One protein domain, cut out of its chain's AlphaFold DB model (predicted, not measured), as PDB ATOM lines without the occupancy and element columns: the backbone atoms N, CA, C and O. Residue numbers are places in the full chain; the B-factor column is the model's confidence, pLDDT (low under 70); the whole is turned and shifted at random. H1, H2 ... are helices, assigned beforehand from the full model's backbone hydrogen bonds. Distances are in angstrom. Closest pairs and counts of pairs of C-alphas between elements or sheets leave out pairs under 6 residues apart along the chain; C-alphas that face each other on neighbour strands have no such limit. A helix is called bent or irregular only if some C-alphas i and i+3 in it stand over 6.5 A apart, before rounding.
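This is residues 296 to 411 and 520 to 554 of the 669 residues of an uncharacterized protein of Blastomyces percursus (UniProt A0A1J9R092). This is an elongated helical domain with a middle rich in loops: H5 and H6 run loosely side by side toward one end, and the hairpin of H2 and H3 makes the other end. Between them lie H1, the kinked H7 and the long unnamed stretch of residues 303 to 337, while the short H8 sits by the inner end of H5. The printed part has 151 residues with eight named helices, H1 to H8 in chain order, and no named strand; 88 residues are in helices, and the class is all helix. The whole is compact by its radius of gyration of the C-alphas, 16.3 A, and spans 53 by 34 by 25 A.

H5, residues 392 to 411, touches H7, residues 532 to 547, at a steep tilt of 53 degrees, opposite ways; the closest C-alphas are those of Ser 395 and Asn 533, 4.5 A apart. H5 touches H7 with residues 394 to 400 alone, and H7 touches H5 with residues 533 to 537 alone. H7 has a kink of 54 degrees near residue 539. H8, residues 550 to 553, touches H7 only at the corner, with the C-alphas of Ala 544 and Pro 550 closest at 5.5 A. H5 and H6, residues 520 to 529, are close but not clearly touching, at a shallow tilt of 28 degrees, opposite ways; the C-alphas of Met 403 and Met 528 are closest, 7.3 A apart. H1, residues 296 to 302, and H4, residues 370 to 377, only just touch, with 3 pairs of C-alphas within 8 A, the closest those of Asn 302 and Thr 371 at 5.5 A. H2, residues 338 to 349, and H3, residues 353 to 363, form a helical hairpin, at a shallow tilt of 19 degrees, opposite ways; the C-alphas of Ala 348 and Arg 356 are closest at 4.9 A. H2 is apart from H5. In H1, H2, H3 and H6 every O i to N i+4 pair is within hydrogen-bond range; H4 has 2 of 4, H5 12 of 16 and H7 6 of 12, and H8 is too short for such a pair.

H5 is 25.3 A long, from C-alpha 392 at (13.949, 3.076, 37.968) to C-alpha 411 at (-0.485, -11.512, 52.685). H5 and H7 are irregular, only just: C-alphas 398 and 401 are 6.7 A apart, and C-alphas 538 and 541 are 7.0 A apart. H7 measures 20.9 A, H2 16.7 A, H3 15.5 A and H6 14.5 A. H1 begins with C-alpha 296 at (12.543, -0.580, 29.501); H4 and H8 are short, with 8 and 4 residues.

The C-alphas of Gly 350 and Val 409 are the two farthest apart, at 54.1 A. Residues 412 to 519 are not printed, and C-alphas 411 and 520 are 11.8 A apart across the cut. The links H1 to H2 and H4 to H5 are long, with 35 and 14 residues. The mean pLDDT of the printed part is 77.2; 49 residues are under 70, among them 392 to 411 and 544 to 553.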
ATOM      1  N   MET A 296      11.924   0.749  29.432       74.69
ATOM      2  CA  MET A 296      12.543  -0.580  29.501       74.69
ATOM      3  C   MET A 296      12.595  -1.313  28.137       74.69
ATOM      4  O   MET A 296      13.662  -1.862  27.840       74.69
ATOM      5  N   PRO A 297      11.533  -1.340  27.302       80.94
ATOM      6  CA  PRO A 297      11.603  -1.861  25.932       80.94
ATOM      7  C   PRO A 297      12.584  -1.117  25.013       80.94
ATOM      8  O   PRO A 297      13.365  -1.763  24.311       80.94
ATOM      9  N   GLN A 298      12.585   0.217  25.022       78.69
ATOM     10  CA  GLN A 298      13.441   1.042  24.172       78.69
ATOM     11  C   GLN A 298      14.913   0.868  24.542       78.69
ATOM     12  O   GLN A 298      15.745   0.661  23.667       78.69
ATOM     13  N   GLN A 299      15.245   0.854  25.834       81.31
ATOM     14  CA  GLN A 299      16.593   0.552  26.325       81.31
ATOM     15  C   GLN A 299      17.076  -0.833  25.901       81.31
ATOM     16  O   GLN A 299      18.247  -1.020  25.579       81.31
ATOM     17  N   GLN A 300      16.164  -1.801  25.868       83.06
ATOM     18  CA  GLN A 300      16.472  -3.151  25.424       83.06
ATOM     19  C   GLN A 300      16.829  -3.185  23.927       83.06
ATOM     20  O   GLN A 300      17.852  -3.764  23.566       83.06
ATOM     21  N   SER A 301      16.044  -2.499  23.088       83.19
ATOM     22  CA  SER A 301      16.317  -2.323  21.652       83.19
ATOM     23  C   SER A 301      17.592  -1.505  21.393       83.19
ATOM     24  O   SER A 301      18.407  -1.886  20.555       83.19
ATOM     25  N   ASN A 302      17.832  -0.438  22.161       80.56
ATOM     26  CA  ASN A 302      19.031   0.398  22.050       80.56
ATOM     27  C   ASN A 302      20.317  -0.386  22.370       80.56
ATOM     28  O   ASN A 302      21.303  -0.273  21.642       80.56
ATOM     29  N   ALA A 303      20.276  -1.252  23.389       82.50
ATOM     30  CA  ALA A 303      21.334  -2.215  23.709       82.50
ATOM     31  C   ALA A 303      21.431  -3.387  22.703       82.50
ATOM     32  O   ALA A 303      22.196  -4.333  22.910       82.50
ATOM     33  N   GLY A 304      20.619  -3.384  21.639       85.69
ATOM     34  CA  GLY A 304      20.510  -4.460  20.656       85.69
ATOM     35  C   GLY A 304      20.138  -5.812  21.271       85.69
ATOM     36  O   GLY A 304      20.489  -6.852  20.718       85.69
ATOM     37  N   CYS A 305      19.512  -5.839  22.444       87.12
ATOM     38  CA  CYS A 305      19.136  -7.065  23.138       87.12
ATOM     39  C   CYS A 305      17.676  -7.419  22.826       87.12
ATOM     40  O   CYS A 305      16.842  -6.541  22.613       87.12
ATOM     41  N   LYS A 306      17.330  -8.711  22.841       88.38
ATOM     42  CA  LYS A 306      15.930  -9.130  22.668       88.38
ATOM     43  C   LYS A 306      15.076  -8.616  23.821       88.38
ATOM     44  O   LYS A 306      15.557  -8.516  24.952       88.38
ATOM     45  N   GLY A 307      13.800  -8.359  23.530       84.00
ATOM     46  CA  GLY A 307      12.826  -7.815  24.480       84.00
ATOM     47  C   GLY A 307      12.789  -8.541  25.842       84.00
ATOM     48  O   GLY A 307      13.107  -9.734  25.905       84.00
ATOM     49  N   PRO A 308      12.360  -7.874  26.935       79.69
ATOM     50  CA  PRO A 308      12.541  -8.361  28.314       79.69
ATOM     51  C   PRO A 308      11.964  -9.757  28.615       79.69
ATOM     52  O   PRO A 308      12.395 -10.430  29.551       79.69
ATOM     53  N   THR A 309      10.993 -10.216  27.824       82.94
ATOM     54  CA  THR A 309      10.368 -11.541  27.944       82.94
ATOM     55  C   THR A 309      11.229 -12.687  27.399       82.94
ATOM     56  O   THR A 309      11.020 -13.828  27.817       82.94
ATOM     57  N   ALA A 310      12.222 -12.418  26.543       87.62
ATOM     58  CA  ALA A 310      13.080 -13.425  25.913       87.62
ATOM     59  C   ALA A 310      13.883 -14.263  26.925       87.62
ATOM     60  O   ALA A 310      14.206 -13.789  28.018       87.62
ATOM     61  N   ARG A 311      14.259 -15.501  26.548       90.31
ATOM     62  CA  ARG A 311      14.958 -16.451  27.440       90.31
ATOM     63  C   ARG A 311      16.140 -15.802  28.160       90.31
ATOM     64  O   ARG A 311      16.189 -15.906  29.372       90.31
ATOM     65  N   ARG A 312      17.028 -15.093  27.453       91.12
ATOM     66  CA  ARG A 312      18.099 -14.259  28.038       91.12
ATOM     67  C   ARG A 312      17.819 -12.764  27.836       91.12
ATOM     68  O   ARG A 312      18.568 -12.068  27.163       91.12
ATOM     69  N   GLY A 313      16.693 -12.294  28.370       87.06
ATOM     70  CA  GLY A 313      16.181 -10.929  28.180       87.06
ATOM     71  C   GLY A 313      16.787  -9.841  29.079       87.06
ATOM     72  O   GLY A 313      16.372  -8.695  28.968       87.06
ATOM     73  N   CYS A 314      17.737 -10.137  29.972       89.00
ATOM     74  CA  CYS A 314      18.463  -9.081  30.692       89.00
ATOM     75  C   CYS A 314      19.630  -8.559  29.835       89.00
ATOM     76  O   CYS A 314      20.321  -9.351  29.190       89.00
ATOM     77  N   ARG A 315      19.845  -7.237  29.833       88.06
ATOM     78  CA  ARG A 315      20.968  -6.560  29.151       88.06
ATOM     79  C   ARG A 315      22.208  -6.357  30.030       88.06
ATOM     80  O   ARG A 315      23.281  -6.092  29.506       88.06
ATOM     81  N   SER A 316      22.071  -6.533  31.345       86.88
ATOM     82  CA  SER A 316      23.165  -6.374  32.313       86.88
ATOM     83  C   SER A 316      23.808  -7.713  32.700       86.88
ATOM     84  O   SER A 316      24.996  -7.758  32.988       86.88
ATOM     85  N   CYS A 317      23.064  -8.827  32.643       90.75
ATOM     86  CA  CYS A 317      23.577 -10.173  32.933       90.75
ATOM     87  C   CYS A 317      22.950 -11.263  32.045       90.75
ATOM     88  O   CYS A 317      22.031 -11.009  31.259       90.75
ATOM     89  N   LEU A 318      23.449 -12.492  32.177       90.25
ATOM     90  CA  LEU A 318      23.075 -13.662  31.374       90.25
ATOM     91  C   LEU A 318      21.916 -14.502  31.958       90.25
ATOM     92  O   LEU A 318      21.729 -15.648  31.535       90.25
ATOM     93  N   VAL A 319      21.132 -13.954  32.900       93.00
ATOM     94  CA  VAL A 319      19.997 -14.654  33.536       93.00
ATOM     95  C   VAL A 319      19.040 -15.254  32.500       93.00
ATOM     96  O   VAL A 319      18.697 -14.628  31.491       93.00
ATOM     97  N   THR A 320      18.585 -16.476  32.764       93.25
ATOM     98  CA  THR A 320      17.574 -17.156  31.954       93.25
ATOM     99  C   THR A 320      16.168 -16.944  32.526       93.25
ATOM    100  O   THR A 320      16.000 -16.687  33.715       93.25
ATOM    101  N   SER A 321      15.129 -17.045  31.694       90.50
ATOM    102  CA  SER A 321      13.721 -16.839  32.082       90.50
ATOM    103  C   SER A 321      13.274 -17.709  33.260       90.50
ATOM    104  O   SER A 321      12.506 -17.249  34.098       90.50
ATOM    105  N   ASP A 322      13.800 -18.930  33.334       90.94
ATOM    106  CA  ASP A 322      13.646 -19.901  34.422       90.94
ATOM    107  C   ASP A 322      14.323 -19.472  35.738       90.94
ATOM    108  O   ASP A 322      13.828 -19.813  36.809       90.94
ATOM    109  N   LYS A 323      15.400 -18.677  35.675       90.94
ATOM    110  CA  LYS A 323      16.159 -18.182  36.839       90.94
ATOM    111  C   LYS A 323      15.809 -16.757  37.274       90.94
ATOM    112  O   LYS A 323      16.329 -16.298  38.280       90.94
ATOM    113  N   ARG A 324      14.914 -16.036  36.581       88.00
ATOM    114  CA  ARG A 324      14.540 -14.649  36.959       88.00
ATOM    115  C   ARG A 324      13.938 -14.517  38.360       88.00
ATOM    116  O   ARG A 324      13.971 -13.431  38.923       88.00
ATOM    117  N   SER A 325      13.356 -15.593  38.887       84.81
ATOM    118  CA  SER A 325      12.787 -15.653  40.234       84.81
ATOM    119  C   SER A 325      13.833 -15.895  41.330       84.81
ATOM    120  O   SER A 325      13.471 -15.936  42.508       84.81
ATOM    121  N   ASP A 326      15.109 -16.058  40.978       85.31
ATOM    122  CA  ASP A 326      16.218 -16.087  41.922       85.31
ATOM    123  C   ASP A 326      16.650 -14.653  42.274       85.31
ATOM    124  O   ASP A 326      17.028 -13.870  41.404       85.31
ATOM    125  N   LEU A 327      16.553 -14.307  43.561       83.25
ATOM    126  CA  LEU A 327      16.943 -12.993  44.093       83.25
ATOM    127  C   LEU A 327      18.403 -12.970  44.565       83.25
ATOM    128  O   LEU A 327      18.920 -11.901  44.873       83.25
ATOM    129  N   HIS A 328      19.056 -14.132  44.604       84.62
ATOM    130  CA  HIS A 328      20.481 -14.295  44.884       84.62
ATOM    131  C   HIS A 328      21.259 -14.665  43.613       84.62
ATOM    132  O   HIS A 328      22.401 -15.110  43.694       84.62
ATOM    133  N   PHE A 329      20.644 -14.473  42.438       87.19
ATOM    134  CA  PHE A 329      21.306 -14.670  41.158       87.19
ATOM    135  C   PHE A 329      22.560 -13.796  41.090       87.19
ATOM    136  O   PHE A 329      22.471 -12.580  41.263       87.19
ATOM    137  N   ASP A 330      23.706 -14.405  40.791       86.38
ATOM    138  CA  ASP A 330      24.978 -13.699  40.662       86.38
ATOM    139  C   ASP A 330      24.968 -12.761  39.443       86.38
ATOM    140  O   ASP A 330      25.267 -13.144  38.310       86.38
ATOM    141  N   THR A 331      24.590 -11.508  39.678       84.25
ATOM    142  CA  THR A 331      24.550 -10.452  38.665       84.25
ATOM    143  C   THR A 331      25.934  -9.947  38.267       84.25
ATOM    144  O   THR A 331      26.027  -9.267  37.245       84.25
ATOM    145  N   VAL A 332      26.989 -10.282  39.024       77.19
ATOM    146  CA  VAL A 332      28.359  -9.788  38.826       77.19
ATOM    147  C   VAL A 332      29.196 -10.809  38.057       77.19
ATOM    148  O   VAL A 332      29.692 -10.494  36.977       77.19
ATOM    149  N   GLY A 333      29.303 -12.049  38.537       75.44
ATOM    150  CA  GLY A 333      30.036 -13.119  37.850       75.44
ATOM    151  C   GLY A 333      29.351 -13.610  36.570       75.44
ATOM    152  O   GLY A 333      30.023 -14.102  35.665       75.44
ATOM    153  N   LEU A 334      28.032 -13.412  36.435       87.12
ATOM    154  CA  LEU A 334      27.276 -13.664  35.197       87.12
ATOM    155  C   LEU A 334      26.859 -12.370  34.472       87.12
ATOM    156  O   LEU A 334      25.905 -12.381  33.679       87.12
ATOM    157  N   ALA A 335      27.553 -11.255  34.731       82.50
ATOM    158  CA  ALA A 335      27.376  -9.996  34.010       82.50
ATOM    159  C   ALA A 335      27.642 -10.151  32.500       82.50
ATOM    160  O   ALA A 335      28.395 -11.018  32.052       82.50
ATOM    161  N   ARG A 336      27.036  -9.284  31.683       84.56
ATOM    162  CA  ARG A 336      27.370  -9.189  30.256       84.56
ATOM    163  C   ARG A 336      28.603  -8.313  30.062       84.56
ATOM    164  O   ARG A 336      28.636  -7.169  30.511       84.56
ATOM    165  N   SER A 337      29.572  -8.824  29.309       74.44
ATOM    166  CA  SER A 337      30.739  -8.060  28.861       74.44
ATOM    167  C   SER A 337      30.497  -7.408  27.495       74.44
ATOM    168  O   SER A 337      29.917  -8.019  26.590       74.44
ATOM    169  N   HIS A 338      30.986  -6.174  27.342       73.06
ATOM    170  CA  HIS A 338      30.971  -5.409  26.094       73.06
ATOM    171  C   HIS A 338      31.662  -6.171  24.953       73.06
ATOM    172  O   HIS A 338      31.018  -6.535  23.970       73.06
ATOM    173  N   TYR A 339      32.952  -6.489  25.111       65.88
ATOM    174  CA  TYR A 339      33.748  -7.129  24.058       65.88
ATOM    175  C   TYR A 339      33.252  -8.532  23.704       65.88
ATOM    176  O   TYR A 339      33.202  -8.877  22.528       65.88
ATOM    177  N   GLN A 340      32.803  -9.315  24.689       74.81
ATOM    178  CA  GLN A 340      32.197 -10.626  24.428       74.81
ATOM    179  C   GLN A 340      30.914 -10.494  23.592       74.81
ATOM    180  O   GLN A 340      30.680 -11.272  22.668       74.81
ATOM    181  N   THR A 341      30.092  -9.481  23.881       79.69
ATOM    182  CA  THR A 341      28.865  -9.203  23.123       79.69
ATOM    183  C   THR A 341      29.173  -8.747  21.691       79.69
ATOM    184  O   THR A 341      28.449  -9.141  20.778       79.69
ATOM    185  N   LEU A 342      30.255  -7.986  21.470       76.19
ATOM    186  CA  LEU A 342      30.743  -7.656  20.122       76.19
ATOM    187  C   LEU A 342      31.232  -8.904  19.372       76.19
ATOM    188  O   LEU A 342      30.728  -9.182  18.291       76.19
ATOM    189  N   GLN A 343      32.089  -9.729  19.981       80.69
ATOM    190  CA  GLN A 343      32.596 -10.969  19.374       80.69
ATOM    191  C   GLN A 343      31.474 -11.918  18.924       80.69
ATOM    192  O   GLN A 343      31.551 -12.509  17.847       80.69
ATOM    193  N   ILE A 344      30.402 -12.046  19.716       83.50
ATOM    194  CA  ILE A 344      29.221 -12.840  19.338       83.50
ATOM    195  C   ILE A 344      28.533 -12.250  18.098       83.50
ATOM    196  O   ILE A 344      28.054 -13.012  17.259       83.50
ATOM    197  N   ARG A 345      28.482 -10.919  17.954       83.94
ATOM    198  CA  ARG A 345      27.913 -10.247  16.773       83.94
ATOM    199  C   ARG A 345      28.798 -10.369  15.542       83.94
ATOM    200  O   ARG A 345      28.260 -10.642  14.474       83.94
ATOM    201  N   ASP A 346      30.110 -10.230  15.684       82.69
ATOM    202  CA  ASP A 346      31.061 -10.385  14.577       82.69
ATOM    203  C   ASP A 346      31.012 -11.819  14.028       82.69
ATOM    204  O   ASP A 346      30.874 -12.039  12.823       82.69
ATOM    205  N   LEU A 347      30.984 -12.808  14.931       84.50
ATOM    206  CA  LEU A 347      30.754 -14.213  14.596       84.50
ATOM    207  C   LEU A 347      29.396 -14.425  13.903       84.50
ATOM    208  O   LEU A 347      29.306 -15.178  12.934       84.50
ATOM    209  N   ALA A 348      28.340 -13.759  14.374       86.81
ATOM    210  CA  ALA A 348      27.003 -13.833  13.789       86.81
ATOM    211  C   ALA A 348      26.936 -13.189  12.386       86.81
ATOM    212  O   ALA A 348      26.225 -13.693  11.515       86.81
ATOM    213  N   ALA A 349      27.684 -12.111  12.133       84.00
ATOM    214  CA  ALA A 349      27.703 -11.405  10.851       84.00
ATOM    215  C   ALA A 349      28.225 -12.281   9.697       84.00
ATOM    216  O   ALA A 349      27.701 -12.202   8.587       84.00
ATOM    217  N   GLY A 350      29.189 -13.168   9.972       84.25
ATOM    218  CA  GLY A 350      29.714 -14.144   9.007       84.25
ATOM    219  C   GLY A 350      28.829 -15.380   8.766       84.25
ATOM    220  O   GLY A 350      29.219 -16.271   8.011       84.25
ATOM    221  N   MET A 351      27.660 -15.490   9.410       89.44
ATOM    222  CA  MET A 351      26.797 -16.676   9.334       89.44
ATOM    223  C   MET A 351      25.617 -16.525   8.370       89.44
ATOM    224  O   MET A 351      25.045 -15.451   8.190       89.44
ATOM    225  N   SER A 352      25.158 -17.657   7.821       90.75
ATOM    226  CA  SER A 352      23.879 -17.712   7.109       90.75
ATOM    227  C   SER A 352      22.708 -17.380   8.042       90.75
ATOM    228  O   SER A 352      22.734 -17.728   9.226       90.75
ATOM    229  N   LYS A 353      21.657 -16.746   7.500       88.00
ATOM    230  CA  LYS A 353      20.505 -16.199   8.249       88.00
ATOM    231  C   LYS A 353      19.998 -17.119   9.372       88.00
ATOM    232  O   LYS A 353      19.969 -16.712  10.526       88.00
ATOM    233  N   ASN A 354      19.701 -18.384   9.071       90.12
ATOM    234  CA  ASN A 354      19.164 -19.329  10.060       90.12
ATOM    235  C   ASN A 354      20.162 -19.656  11.193       90.12
ATOM    236  O   ASN A 354      19.754 -19.872  12.335       90.12
ATOM    237  N   LYS A 355      21.472 -19.701  10.900       91.06
ATOM    238  CA  LYS A 355      22.525 -19.906  11.913       91.06
ATOM    239  C   LYS A 355      22.703 -18.648  12.770       91.06
ATOM    240  O   LYS A 355      22.772 -18.759  13.993       91.06
ATOM    241  N   ARG A 356      22.683 -17.471  12.134       89.50
ATOM    242  CA  ARG A 356      22.754 -16.149  12.770       89.50
ATOM    243  C   ARG A 356      21.607 -15.926  13.757       89.50
ATOM    244  O   ARG A 356      21.846 -15.706  14.941       89.50
ATOM    245  N   GLU A 357      20.365 -16.095  13.303       89.31
ATOM    246  CA  GLU A 357      19.164 -15.969  14.136       89.31
ATOM    247  C   GLU A 357      19.181 -16.932  15.331       89.31
ATOM    248  O   GLU A 357      18.786 -16.547  16.436       89.31
ATOM    249  N   LYS A 358      19.665 -18.170  15.141       90.94
ATOM    250  CA  LYS A 358      19.813 -19.160  16.217       90.94
ATOM    251  C   LYS A 358      20.829 -18.699  17.269       90.94
ATOM    252  O   LYS A 358      20.490 -18.700  18.451       90.94
ATOM    253  N   LEU A 359      22.025 -18.279  16.848       90.94
ATOM    254  CA  LEU A 359      23.089 -17.803  17.738       90.94
ATOM    255  C   LEU A 359      22.642 -16.569  18.537       90.94
ATOM    256  O   LEU A 359      22.734 -16.548  19.764       90.94
ATOM    257  N   LEU A 360      22.080 -15.561  17.870       90.25
ATOM    258  CA  LEU A 360      21.627 -14.339  18.539       90.25
ATOM    259  C   LEU A 360      20.442 -14.612  19.482       90.25
ATOM    260  O   LEU A 360      20.430 -14.129  20.615       90.25
ATOM    261  N   LYS A 361      19.489 -15.475  19.094       90.50
ATOM    262  CA  LYS A 361      18.401 -15.937  19.980       90.50
ATOM    263  C   LYS A 361      18.928 -16.663  21.220       90.50
ATOM    264  O   LYS A 361      18.350 -16.492  22.293       90.50
ATOM    265  N   GLU A 362      19.997 -17.445  21.096       91.06
ATOM    266  CA  GLU A 362      20.633 -18.115  22.229       91.06
ATOM    267  C   GLU A 362      21.243 -17.112  23.216       91.06
ATOM    268  O   GLU A 362      20.975 -17.198  24.417       91.06
ATOM    269  N   TRP A 363      21.997 -16.126  22.729       90.00
ATOM    270  CA  TRP A 363      22.618 -15.091  23.566       90.00
ATOM    271  C   TRP A 363      21.659 -13.969  23.998       90.00
ATOM    272  O   TRP A 363      22.037 -13.089  24.774       90.00
ATOM    273  N   GLY A 364      20.399 -14.008  23.556       90.62
ATOM    274  CA  GLY A 364      19.399 -12.982  23.859       90.62
ATOM    275  C   GLY A 364      19.680 -11.644  23.176       90.62
ATOM    276  O   GLY A 364      19.255 -10.606  23.674       90.62
ATOM    277  N   LEU A 365      20.395 -11.666  22.053       89.62
ATOM    278  CA  LEU A 365      20.703 -10.508  21.221       89.62
ATOM    279  C   LEU A 365      19.696 -10.398  20.075       89.62
ATOM    280  O   LEU A 365      19.200 -11.407  19.567       89.62
ATOM    281  N   ASP A 366      19.388  -9.172  19.681       86.62
ATOM    282  CA  ASP A 366      18.600  -8.882  18.493       86.62
ATOM    283  C   ASP A 366      19.452  -8.947  17.214       86.62
ATOM    284  O   ASP A 366      20.666  -8.700  17.246       86.62
ATOM    285  N   ASP A 367      18.793  -9.317  16.113       74.88
ATOM    286  CA  ASP A 367      19.352  -9.392  14.756       74.88
ATOM    287  C   ASP A 367      19.278  -8.031  14.043       74.88
ATOM    288  O   ASP A 367      19.998  -7.810  13.069       74.88
ATOM    289  N   GLU A 368      18.477  -7.083  14.552       64.75
ATOM    290  CA  GLU A 368      18.599  -5.678  14.160       64.75
ATOM    291  C   GLU A 368      19.945  -5.100  14.622       64.75
ATOM    292  O   GLU A 368      20.134  -4.626  15.743       64.75
ATOM    293  N   ILE A 369      20.898  -5.110  13.690       57.22
ATOM    294  CA  ILE A 369      22.207  -4.453  13.801       57.22
ATOM    295  C   ILE A 369      22.062  -2.921  13.891       57.22
ATOM    296  O   ILE A 369      22.999  -2.255  14.330       57.22
ATOM    297  N   SER A 370      20.906  -2.358  13.513       58.69
ATOM    298  CA  SER A 370      20.647  -0.919  13.381       58.69
ATOM    299  C   SER A 370      21.090  -0.125  14.617       58.69
ATOM    300  O   SER A 370      22.181   0.445  14.601       58.69
ATOM    301  N   THR A 371      20.323  -0.082  15.708       62.78
ATOM    302  CA  THR A 371      20.592   0.880  16.796       62.78
ATOM    303  C   THR A 371      21.989   0.730  17.409       62.78
ATOM    304  O   THR A 371      22.695   1.724  17.586       62.78
ATOM    305  N   ILE A 372      22.453  -0.500  17.639       67.50
ATOM    306  CA  ILE A 372      23.765  -0.751  18.258       67.50
ATOM    307  C   ILE A 372      24.963  -0.451  17.335       67.50
ATOM    308  O   ILE A 372      26.045  -0.161  17.839       67.50
ATOM    309  N   SER A 373      24.797  -0.457  16.006       68.69
ATOM    310  CA  SER A 373      25.838  -0.015  15.050       68.69
ATOM    311  C   SER A 373      25.752   1.476  14.691       68.69
ATOM    312  O   SER A 373      26.694   2.048  14.134       68.69
ATOM    313  N   LEU A 374      24.629   2.122  15.019       74.56
ATOM    314  CA  LEU A 374      24.393   3.548  14.800       74.56
ATOM    315  C   LEU A 374      24.884   4.398  15.968       74.56
ATOM    316  O   LEU A 374      25.566   5.393  15.744       74.56
ATOM    317  N   LEU A 375      24.581   4.015  17.210       73.56
ATOM    318  CA  LEU A 375      24.951   4.813  18.381       73.56
ATOM    319  C   LEU A 375      26.477   5.027  18.546       73.56
ATOM    320  O   LEU A 375      26.850   6.151  18.881       73.56
ATOM    321  N   PRO A 376      27.385   4.087  18.196       70.69
ATOM    322  CA  PRO A 376      28.829   4.354  18.148       70.69
ATOM    323  C   PRO A 376      29.244   5.482  17.188       70.69
ATOM    324  O   PRO A 376      30.296   6.093  17.369       70.69
ATOM    325  N   ARG A 377      28.420   5.808  16.179       76.44
ATOM    326  CA  ARG A 377      28.679   6.919  15.241       76.44
ATOM    327  C   ARG A 377      28.554   8.287  15.917       76.44
ATOM    328  O   ARG A 377      29.149   9.240  15.422       76.44
ATOM    329  N   ILE A 378      27.820   8.373  17.031       72.31
ATOM    330  CA  ILE A 378      27.621   9.595  17.832       72.31
ATOM    331  C   ILE A 378      28.237   9.516  19.236       72.31
ATOM    332  O   ILE A 378      28.563  10.548  19.811       72.31
ATOM    333  N   ALA A 379      28.451   8.306  19.758       72.06
ATOM    334  CA  ALA A 379      29.115   8.017  21.025       72.06
ATOM    335  C   ALA A 379      30.212   6.949  20.818       72.06
ATOM    336  O   ALA A 379      29.986   5.777  21.116       72.06
ATOM    337  N   PRO A 380      31.403   7.308  20.296       61.25
ATOM    338  CA  PRO A 380      32.477   6.345  20.015       61.25
ATOM    339  C   PRO A 380      32.943   5.512  21.217       61.25
ATOM    340  O   PRO A 380      33.433   4.403  21.039       61.25
ATOM    341  N   SER A 381      32.782   6.035  22.434       60.75
ATOM    342  CA  SER A 381      33.095   5.378  23.711       60.75
ATOM    343  C   SER A 381      31.952   4.509  24.264       60.75
ATOM    344  O   SER A 381      31.999   4.113  25.427       60.75
ATOM    345  N   LEU A 382      30.915   4.221  23.466       68.38
ATOM    346  CA  LEU A 382      29.716   3.498  23.897       68.38
ATOM    347  C   LEU A 382      30.024   2.109  24.474       68.38
ATOM    348  O   LEU A 382      30.233   1.141  23.739       68.38
ATOM    349  N   ASN A 383      29.892   1.973  25.795       66.69
ATOM    350  CA  ASN A 383      29.792   0.666  26.423       66.69
ATOM    351  C   ASN A 383      28.352   0.131  26.316       66.69
ATOM    352  O   ASN A 383      27.466   0.506  27.081       66.69
ATOM    353  N   ILE A 384      28.145  -0.797  25.379       70.69
ATOM    354  CA  ILE A 384      26.847  -1.434  25.093       70.69
ATOM    355  C   ILE A 384      26.187  -2.208  26.253       70.69
ATOM    356  O   ILE A 384      25.050  -2.644  26.080       70.69
ATOM    357  N   THR A 385      26.853  -2.411  27.396       69.12
ATOM    358  CA  THR A 385      26.245  -3.068  28.571       69.12
ATOM    359  C   THR A 385      25.952  -2.104  29.719       69.12
ATOM    360  O   THR A 385      24.945  -2.300  30.398       69.12
ATOM    361  N   THR A 386      26.755  -1.050  29.917       69.44
ATOM    362  CA  THR A 386      26.514  -0.067  30.992       69.44
ATOM    363  C   THR A 386      25.676   1.126  30.531       69.44
ATOM    364  O   THR A 386      24.673   1.423  31.173       69.44
ATOM    365  N   PHE A 387      25.970   1.737  29.370       71.94
ATOM    366  CA  PHE A 387      25.362   3.007  28.902       71.94
ATOM    367  C   PHE A 387      23.847   2.939  28.626       71.94
ATOM    368  O   PHE A 387      23.247   3.938  28.225       71.94
ATOM    369  N   PHE A 388      23.224   1.782  28.843       83.50
ATOM    370  CA  PHE A 388      21.786   1.553  28.783       83.50
ATOM    371  C   PHE A 388      21.249   1.187  30.183       83.50
ATOM    372  O   PHE A 388      20.860   0.035  30.410       83.50
ATOM    373  N   PRO A 389      21.267   2.116  31.161       80.81
ATOM    374  CA  PRO A 389      20.894   1.837  32.550       80.81
ATOM    375  C   PRO A 389      19.444   1.351  32.684       80.81
ATOM    376  O   PRO A 389      18.620   1.516  31.777       80.81
ATOM    377  N   ALA A 390      19.093   0.729  33.814       78.88
ATOM    378  CA  ALA A 390      17.697   0.405  34.072       78.88
ATOM    379  C   ALA A 390      16.896   1.666  34.389       78.88
ATOM    380  O   ALA A 390      17.332   2.511  35.169       78.88
ATOM    381  N   ASP A 391      15.696   1.763  33.824       78.75
ATOM    382  CA  ASP A 391      14.772   2.822  34.192       78.75
ATOM    383  C   ASP A 391      14.145   2.508  35.569       78.75
ATOM    384  O   ASP A 391      13.373   1.537  35.686       78.75
ATOM    385  N   PRO A 392      14.460   3.296  36.618       66.88
ATOM    386  CA  PRO A 392      13.949   3.076  37.968       66.88
ATOM    387  C   PRO A 392      12.433   3.273  38.063       66.88
ATOM    388  O   PRO A 392      11.810   2.730  38.973       66.88
ATOM    389  N   CYS A 393      11.807   4.003  37.136       67.69
ATOM    390  CA  CYS A 393      10.378   4.289  37.196       67.69
ATOM    391  C   CYS A 393       9.551   3.034  36.890       67.69
ATOM    392  O   CYS A 393       8.701   2.629  37.689       67.69
ATOM    393  N   HIS A 394       9.861   2.358  35.781       68.25
ATOM    394  CA  HIS A 394       9.151   1.148  35.364       68.25
ATOM    395  C   HIS A 394       9.563  -0.118  36.141       68.25
ATOM    396  O   HIS A 394       8.750  -1.035  36.291       68.25
ATOM    397  N   SER A 395      10.800  -0.205  36.647       68.44
ATOM    398  CA  SER A 395      11.246  -1.361  37.451       68.44
ATOM    399  C   SER A 395      11.032  -1.186  38.961       68.44
ATOM    400  O   SER A 395      10.585  -2.123  39.624       68.44
ATOM    401  N   GLY A 396      11.259   0.016  39.491       63.16
ATOM    402  CA  GLY A 396      11.186   0.332  40.914       63.16
ATOM    403  C   GLY A 396       9.759   0.611  41.358       63.16
ATOM    404  O   GLY A 396       9.187  -0.194  42.085       63.16
ATOM    405  N   PHE A 397       9.157   1.706  40.884       60.44
ATOM    406  CA  PHE A 397       7.823   2.128  41.338       60.44
ATOM    407  C   PHE A 397       6.721   1.191  40.822       60.44
ATOM    408  O   PHE A 397       6.011   0.565  41.610       60.44
ATOM    409  N   ALA A 398       6.621   1.028  39.499       59.00
ATOM    410  CA  ALA A 398       5.592   0.196  38.870       59.00
ATOM    411  C   ALA A 398       5.793  -1.318  39.089       59.00
ATOM    412  O   ALA A 398       4.846  -2.099  38.974       59.00
ATOM    413  N   GLY A 399       7.032  -1.732  39.372       64.94
ATOM    414  CA  GLY A 399       7.411  -3.116  39.643       64.94
ATOM    415  C   GLY A 399       7.524  -3.395  41.139       64.94
ATOM    416  O   GLY A 399       6.558  -3.815  41.774       64.94
ATOM    417  N   LEU A 400       8.731  -3.223  41.680       66.69
ATOM    418  CA  LEU A 400       9.127  -3.649  43.030       66.69
ATOM    419  C   LEU A 400       8.243  -3.074  44.141       66.69
ATOM    420  O   LEU A 400       7.728  -3.846  44.949       66.69
ATOM    421  N   SER A 401       8.026  -1.756  44.165       64.69
ATOM    422  CA  SER A 401       7.239  -1.082  45.206       64.69
ATOM    423  C   SER A 401       5.796  -1.577  45.234       64.69
ATOM    424  O   SER A 401       5.284  -1.909  46.303       64.69
ATOM    425  N   ARG A 402       5.165  -1.708  44.060       64.62
ATOM    426  CA  ARG A 402       3.817  -2.272  43.925       64.62
ATOM    427  C   ARG A 402       3.733  -3.699  44.477       64.62
ATOM    428  O   ARG A 402       2.873  -3.974  45.306       64.62
ATOM    429  N   MET A 403       4.634  -4.595  44.066       65.19
ATOM    430  CA  MET A 403       4.592  -5.998  44.514       65.19
ATOM    431  C   MET A 403       4.887  -6.140  46.012       65.19
ATOM    432  O   MET A 403       4.286  -6.984  46.673       65.19
ATOM    433  N   ALA A 404       5.790  -5.318  46.559       65.88
ATOM    434  CA  ALA A 404       6.078  -5.283  47.991       65.88
ATOM    435  C   ALA A 404       4.863  -4.804  48.801       65.88
ATOM    436  O   ALA A 404       4.545  -5.398  49.829       65.88
ATOM    437  N   HIS A 405       4.146  -3.786  48.314       68.62
ATOM    438  CA  HIS A 405       2.917  -3.308  48.940       68.62
ATOM    439  C   HIS A 405       1.785  -4.347  48.859       68.62
ATOM    440  O   HIS A 405       1.147  -4.630  49.869       68.62
ATOM    441  N   GLU A 406       1.575  -4.975  47.696       67.38
ATOM    442  CA  GLU A 406       0.582  -6.047  47.521       67.38
ATOM    443  C   GLU A 406       0.868  -7.246  48.451       67.38
ATOM    444  O   GLU A 406      -0.048  -7.778  49.082       67.38
ATOM    445  N   LEU A 407       2.140  -7.640  48.600       67.38
ATOM    446  CA  LEU A 407       2.582  -8.643  49.577       67.38
ATOM    447  C   LEU A 407       2.248  -8.233  51.012       67.38
ATOM    448  O   LEU A 407       1.612  -8.998  51.739       67.38
ATOM    449  N   PHE A 408       2.683  -7.037  51.407       69.19
ATOM    450  CA  PHE A 408       2.523  -6.526  52.761       69.19
ATOM    451  C   PHE A 408       1.044  -6.457  53.144       69.19
ATOM    452  O   PHE A 408       0.619  -7.133  54.083       69.19
ATOM    453  N   VAL A 409       0.244  -5.745  52.348       69.69
ATOM    454  CA  VAL A 409      -1.177  -5.538  52.625       69.69
ATOM    455  C   VAL A 409      -1.966  -6.829  52.526       69.69
ATOM    456  O   VAL A 409      -2.678  -7.145  53.467       69.69
ATOM    457  N   HIS A 410      -1.881  -7.609  51.447       66.69
ATOM    458  CA  HIS A 410      -2.796  -8.747  51.294       66.69
ATOM    459  C   HIS A 410      -2.357  -9.999  52.065       66.69
ATOM    460  O   HIS A 410      -3.224 -10.727  52.556       66.69
ATOM    461  N   THR A 411      -1.044 -10.234  52.197       67.44
ATOM    462  CA  THR A 411      -0.485 -11.512  52.685       67.44
ATOM    463  C   THR A 411       0.076 -11.446  54.103       67.44
ATOM    464  O   THR A 411      -0.097 -12.408  54.845       67.44
ATOM    465  N   LYS A 520      -4.637 -18.955  44.936       68.50
ATOM    466  CA  LYS A 520      -4.522 -18.063  43.769       68.50
ATOM    467  C   LYS A 520      -3.469 -16.965  43.993       68.50
ATOM    468  O   LYS A 520      -2.594 -16.780  43.152       68.50
ATOM    469  N   MET A 521      -3.485 -16.359  45.180       62.53
ATOM    470  CA  MET A 521      -2.516 -15.353  45.616       62.53
ATOM    471  C   MET A 521      -1.071 -15.886  45.644       62.53
ATOM    472  O   MET A 521      -0.175 -15.236  45.122       62.53
ATOM    473  N   ARG A 522      -0.807 -17.097  46.163       66.50
ATOM    474  CA  ARG A 522       0.549 -17.690  46.173       66.50
ATOM    475  C   ARG A 522       1.093 -17.921  44.758       66.50
ATOM    476  O   ARG A 522       2.274 -17.670  44.507       66.50
ATOM    477  N   LYS A 523       0.226 -18.339  43.831       73.19
ATOM    478  CA  LYS A 523       0.550 -18.493  42.405       73.19
ATOM    479  C   LYS A 523       0.828 -17.140  41.740       73.19
ATOM    480  O   LYS A 523       1.807 -17.009  41.009       73.19
ATOM    481  N   GLU A 524       0.023 -16.122  42.032       69.81
ATOM    482  CA  GLU A 524       0.237 -14.745  41.568       69.81
ATOM    483  C   GLU A 524       1.569 -14.180  42.081       69.81
ATOM    484  O   GLU A 524       2.373 -13.723  41.274       69.81
ATOM    485  N   LEU A 525       1.883 -14.325  43.371       67.62
ATOM    486  CA  LEU A 525       3.161 -13.912  43.963       67.62
ATOM    487  C   LEU A 525       4.376 -14.596  43.307       67.62
ATOM    488  O   LEU A 525       5.369 -13.937  42.993       67.62
ATOM    489  N   ARG A 526       4.296 -15.907  43.037       72.88
ATOM    490  CA  ARG A 526       5.337 -16.651  42.300       72.88
ATOM    491  C   ARG A 526       5.509 -16.144  40.865       72.88
ATOM    492  O   ARG A 526       6.642 -15.953  40.424       72.88
ATOM    493  N   ASN A 527       4.408 -15.869  40.166       76.19
ATOM    494  CA  ASN A 527       4.424 -15.270  38.828       76.19
ATOM    495  C   ASN A 527       4.982 -13.840  38.839       76.19
ATOM    496  O   ASN A 527       5.645 -13.425  37.893       76.19
ATOM    497  N   MET A 528       4.732 -13.076  39.902       73.62
ATOM    498  CA  MET A 528       5.279 -11.733  40.064       73.62
ATOM    499  C   MET A 528       6.790 -11.768  40.272       73.62
ATOM    500  O   MET A 528       7.496 -11.056  39.562       73.62
ATOM    501  N   LYS A 529       7.303 -12.672  41.120       75.19
ATOM    502  CA  LYS A 529       8.747 -12.863  41.358       75.19
ATOM    503  C   LYS A 529       9.553 -13.129  40.076       75.19
ATOM    504  O   LYS A 529      10.724 -12.779  40.020       75.19
ATOM    505  N   SER A 530       8.955 -13.736  39.046       81.62
ATOM    506  CA  SER A 530       9.625 -14.045  37.769       81.62
ATOM    507  C   SER A 530       9.563 -12.923  36.715       81.62
ATOM    508  O   SER A 530      10.120 -13.077  35.618       81.62
ATOM    509  N   ARG A 531       8.908 -11.786  37.007       83.19
ATOM    510  CA  ARG A 531       8.810 -10.653  36.070       83.19
ATOM    511  C   ARG A 531      10.192 -10.015  35.832       83.19
ATOM    512  O   ARG A 531      10.941  -9.822  36.790       83.19
ATOM    513  N   PRO A 532      10.524  -9.597  34.591       82.44
ATOM    514  CA  PRO A 532      11.789  -8.914  34.294       82.44
ATOM    515  C   PRO A 532      12.053  -7.698  35.193       82.44
ATOM    516  O   PRO A 532      13.171  -7.526  35.669       82.44
ATOM    517  N   ASN A 533      11.013  -6.917  35.499       77.38
ATOM    518  CA  ASN A 533      11.077  -5.732  36.358       77.38
ATOM    519  C   ASN A 533      11.602  -6.035  37.776       77.38
ATOM    520  O   ASN A 533      12.231  -5.163  38.363       77.38
ATOM    521  N   VAL A 534      11.381  -7.248  38.309       78.19
ATOM    522  CA  VAL A 534      11.896  -7.656  39.633       78.19
ATOM    523  C   VAL A 534      13.399  -7.882  39.558       78.19
ATOM    524  O   VAL A 534      14.162  -7.289  40.311       78.19
ATOM    525  N   HIS A 535      13.818  -8.714  38.600       85.50
ATOM    526  CA  HIS A 535      15.217  -9.076  38.402       85.50
ATOM    527  C   HIS A 535      16.085  -7.846  38.088       85.50
ATOM    528  O   HIS A 535      17.223  -7.761  38.537       85.50
ATOM    529  N   VAL A 536      15.541  -6.867  37.360       83.12
ATOM    530  CA  VAL A 536      16.208  -5.585  37.091       83.12
ATOM    531  C   VAL A 536      16.618  -4.859  38.384       83.12
ATOM    532  O   VAL A 536      17.688  -4.257  38.411       83.12
ATOM    533  N   GLY A 537      15.853  -4.985  39.474       79.19
ATOM    534  CA  GLY A 537      16.200  -4.404  40.779       79.19
ATOM    535  C   GLY A 537      17.507  -4.919  41.385       79.19
ATOM    536  O   GLY A 537      18.170  -4.180  42.106       79.19
ATOM    537  N   LEU A 538      17.927  -6.145  41.049       83.88
ATOM    538  CA  LEU A 538      19.205  -6.709  41.507       83.88
ATOM    539  C   LEU A 538      20.417  -5.937  40.949       83.88
ATOM    540  O   LEU A 538      21.508  -6.007  41.507       83.88
ATOM    541  N   HIS A 539      20.227  -5.177  39.865       82.69
ATOM    542  CA  HIS A 539      21.259  -4.342  39.242       82.69
ATOM    543  C   HIS A 539      21.291  -2.917  39.801       82.69
ATOM    544  O   HIS A 539      22.147  -2.136  39.404       82.69
ATOM    545  N   TYR A 540      20.407  -2.540  40.733       78.50
ATOM    546  CA  TYR A 540      20.413  -1.179  41.284       78.50
ATOM    547  C   TYR A 540      21.660  -0.853  42.105       78.50
ATOM    548  O   TYR A 540      22.036   0.312  42.155       78.50
ATOM    549  N   VAL A 541      22.326  -1.842  42.710       72.56
ATOM    550  CA  VAL A 541      23.578  -1.613  43.451       72.56
ATOM    551  C   VAL A 541      24.719  -1.259  42.491       72.56
ATOM    552  O   VAL A 541      25.401  -0.258  42.693       72.56
ATOM    553  N   SER A 542      24.888  -2.017  41.403       64.00
ATOM    554  CA  SER A 542      25.888  -1.716  40.370       64.00
ATOM    555  C   SER A 542      25.537  -0.455  39.577       64.00
ATOM    556  O   SER A 542      26.411   0.359  39.299       64.00
ATOM    557  N   GLN A 543      24.254  -0.226  39.286       71.44
ATOM    558  CA  GLN A 543      23.785   1.013  38.666       71.44
ATOM    559  C   GLN A 543      23.976   2.233  39.581       71.44
ATOM    560  O   GLN A 543      24.251   3.320  39.084       71.44
ATOM    561  N   ALA A 544      23.860   2.082  40.903       66.44
ATOM    562  CA  ALA A 544      24.174   3.151  41.847       66.44
ATOM    563  C   ALA A 544      25.687   3.433  41.903       66.44
ATOM    564  O   ALA A 544      26.095   4.590  41.896       66.44
ATOM    565  N   ALA A 545      26.529   2.397  41.874       56.88
ATOM    566  CA  ALA A 545      27.980   2.576  41.802       56.88
ATOM    567  C   ALA A 545      28.424   3.317  40.521       56.88
ATOM    568  O   ALA A 545      29.267   4.204  40.592       56.88
ATOM    569  N   GLU A 546      27.823   2.994  39.371       61.97
ATOM    570  CA  GLU A 546      28.159   3.581  38.062       61.97
ATOM    571  C   GLU A 546      27.527   4.977  37.841       61.97
ATOM    572  O   GLU A 546      28.157   5.872  37.278       61.97
ATOM    573  N   TYR A 547      26.281   5.192  38.290       63.59
ATOM    574  CA  TYR A 547      25.483   6.390  37.967       63.59
ATOM    575  C   TYR A 547      25.091   7.257  39.177       63.59
ATOM    576  O   TYR A 547      24.430   8.284  39.001       63.59
ATOM    577  N   GLY A 548      25.479   6.890  40.401       63.47
ATOM    578  CA  GLY A 548      25.141   7.584  41.650       63.47
ATOM    579  C   GLY A 548      23.844   7.073  42.285       63.47
ATOM    580  O   GLY A 548      23.816   6.037  42.934       63.47
ATOM    581  N   LEU A 549      22.736   7.798  42.134       64.75
ATOM    582  CA  LEU A 549      21.414   7.284  42.512       64.75
ATOM    583  C   LEU A 549      20.755   6.665  41.273       64.75
ATOM    584  O   LEU A 549      20.831   7.289  40.217       64.75
ATOM    585  N   PRO A 550      20.019   5.539  41.351       63.16
ATOM    586  CA  PRO A 550      19.282   5.006  40.199       63.16
ATOM    587  C   PRO A 550      18.320   6.029  39.570       63.16
ATOM    588  O   PRO A 550      18.147   6.053  38.355       63.16
ATOM    589  N   ASN A 551      17.780   6.952  40.379       66.50
ATOM    590  CA  ASN A 551      16.979   8.098  39.929       66.50
ATOM    591  C   ASN A 551      17.722   9.023  38.938       66.50
ATOM    592  O   ASN A 551      17.092   9.730  38.158       66.50
ATOM    593  N   ASN A 552      19.058   8.990  38.902       63.88
ATOM    594  CA  ASN A 552      19.863   9.716  37.921       63.88
ATOM    595  C   ASN A 552      19.659   9.200  36.489       63.88
ATOM    596  O   ASN A 552      19.982   9.931  35.555       63.88
ATOM    597  N   CYS A 553      19.099   7.999  36.331       68.38
ATOM    598  CA  CYS A 553      18.752   7.368  35.061       68.38
ATOM    599  C   CYS A 553      17.241   7.433  34.754       68.38
ATOM    600  O   CYS A 553      16.780   6.710  33.871       68.38
ATOM    601  N   ASN A 554      16.455   8.240  35.485       73.12
ATOM    602  CA  ASN A 554      15.016   8.349  35.233       73.12
ATOM    603  C   ASN A 554      14.709   8.968  33.861       73.12
ATOM    604  O   ASN A 554      15.461   9.791  33.335       73.12
TER     605      ASN A 554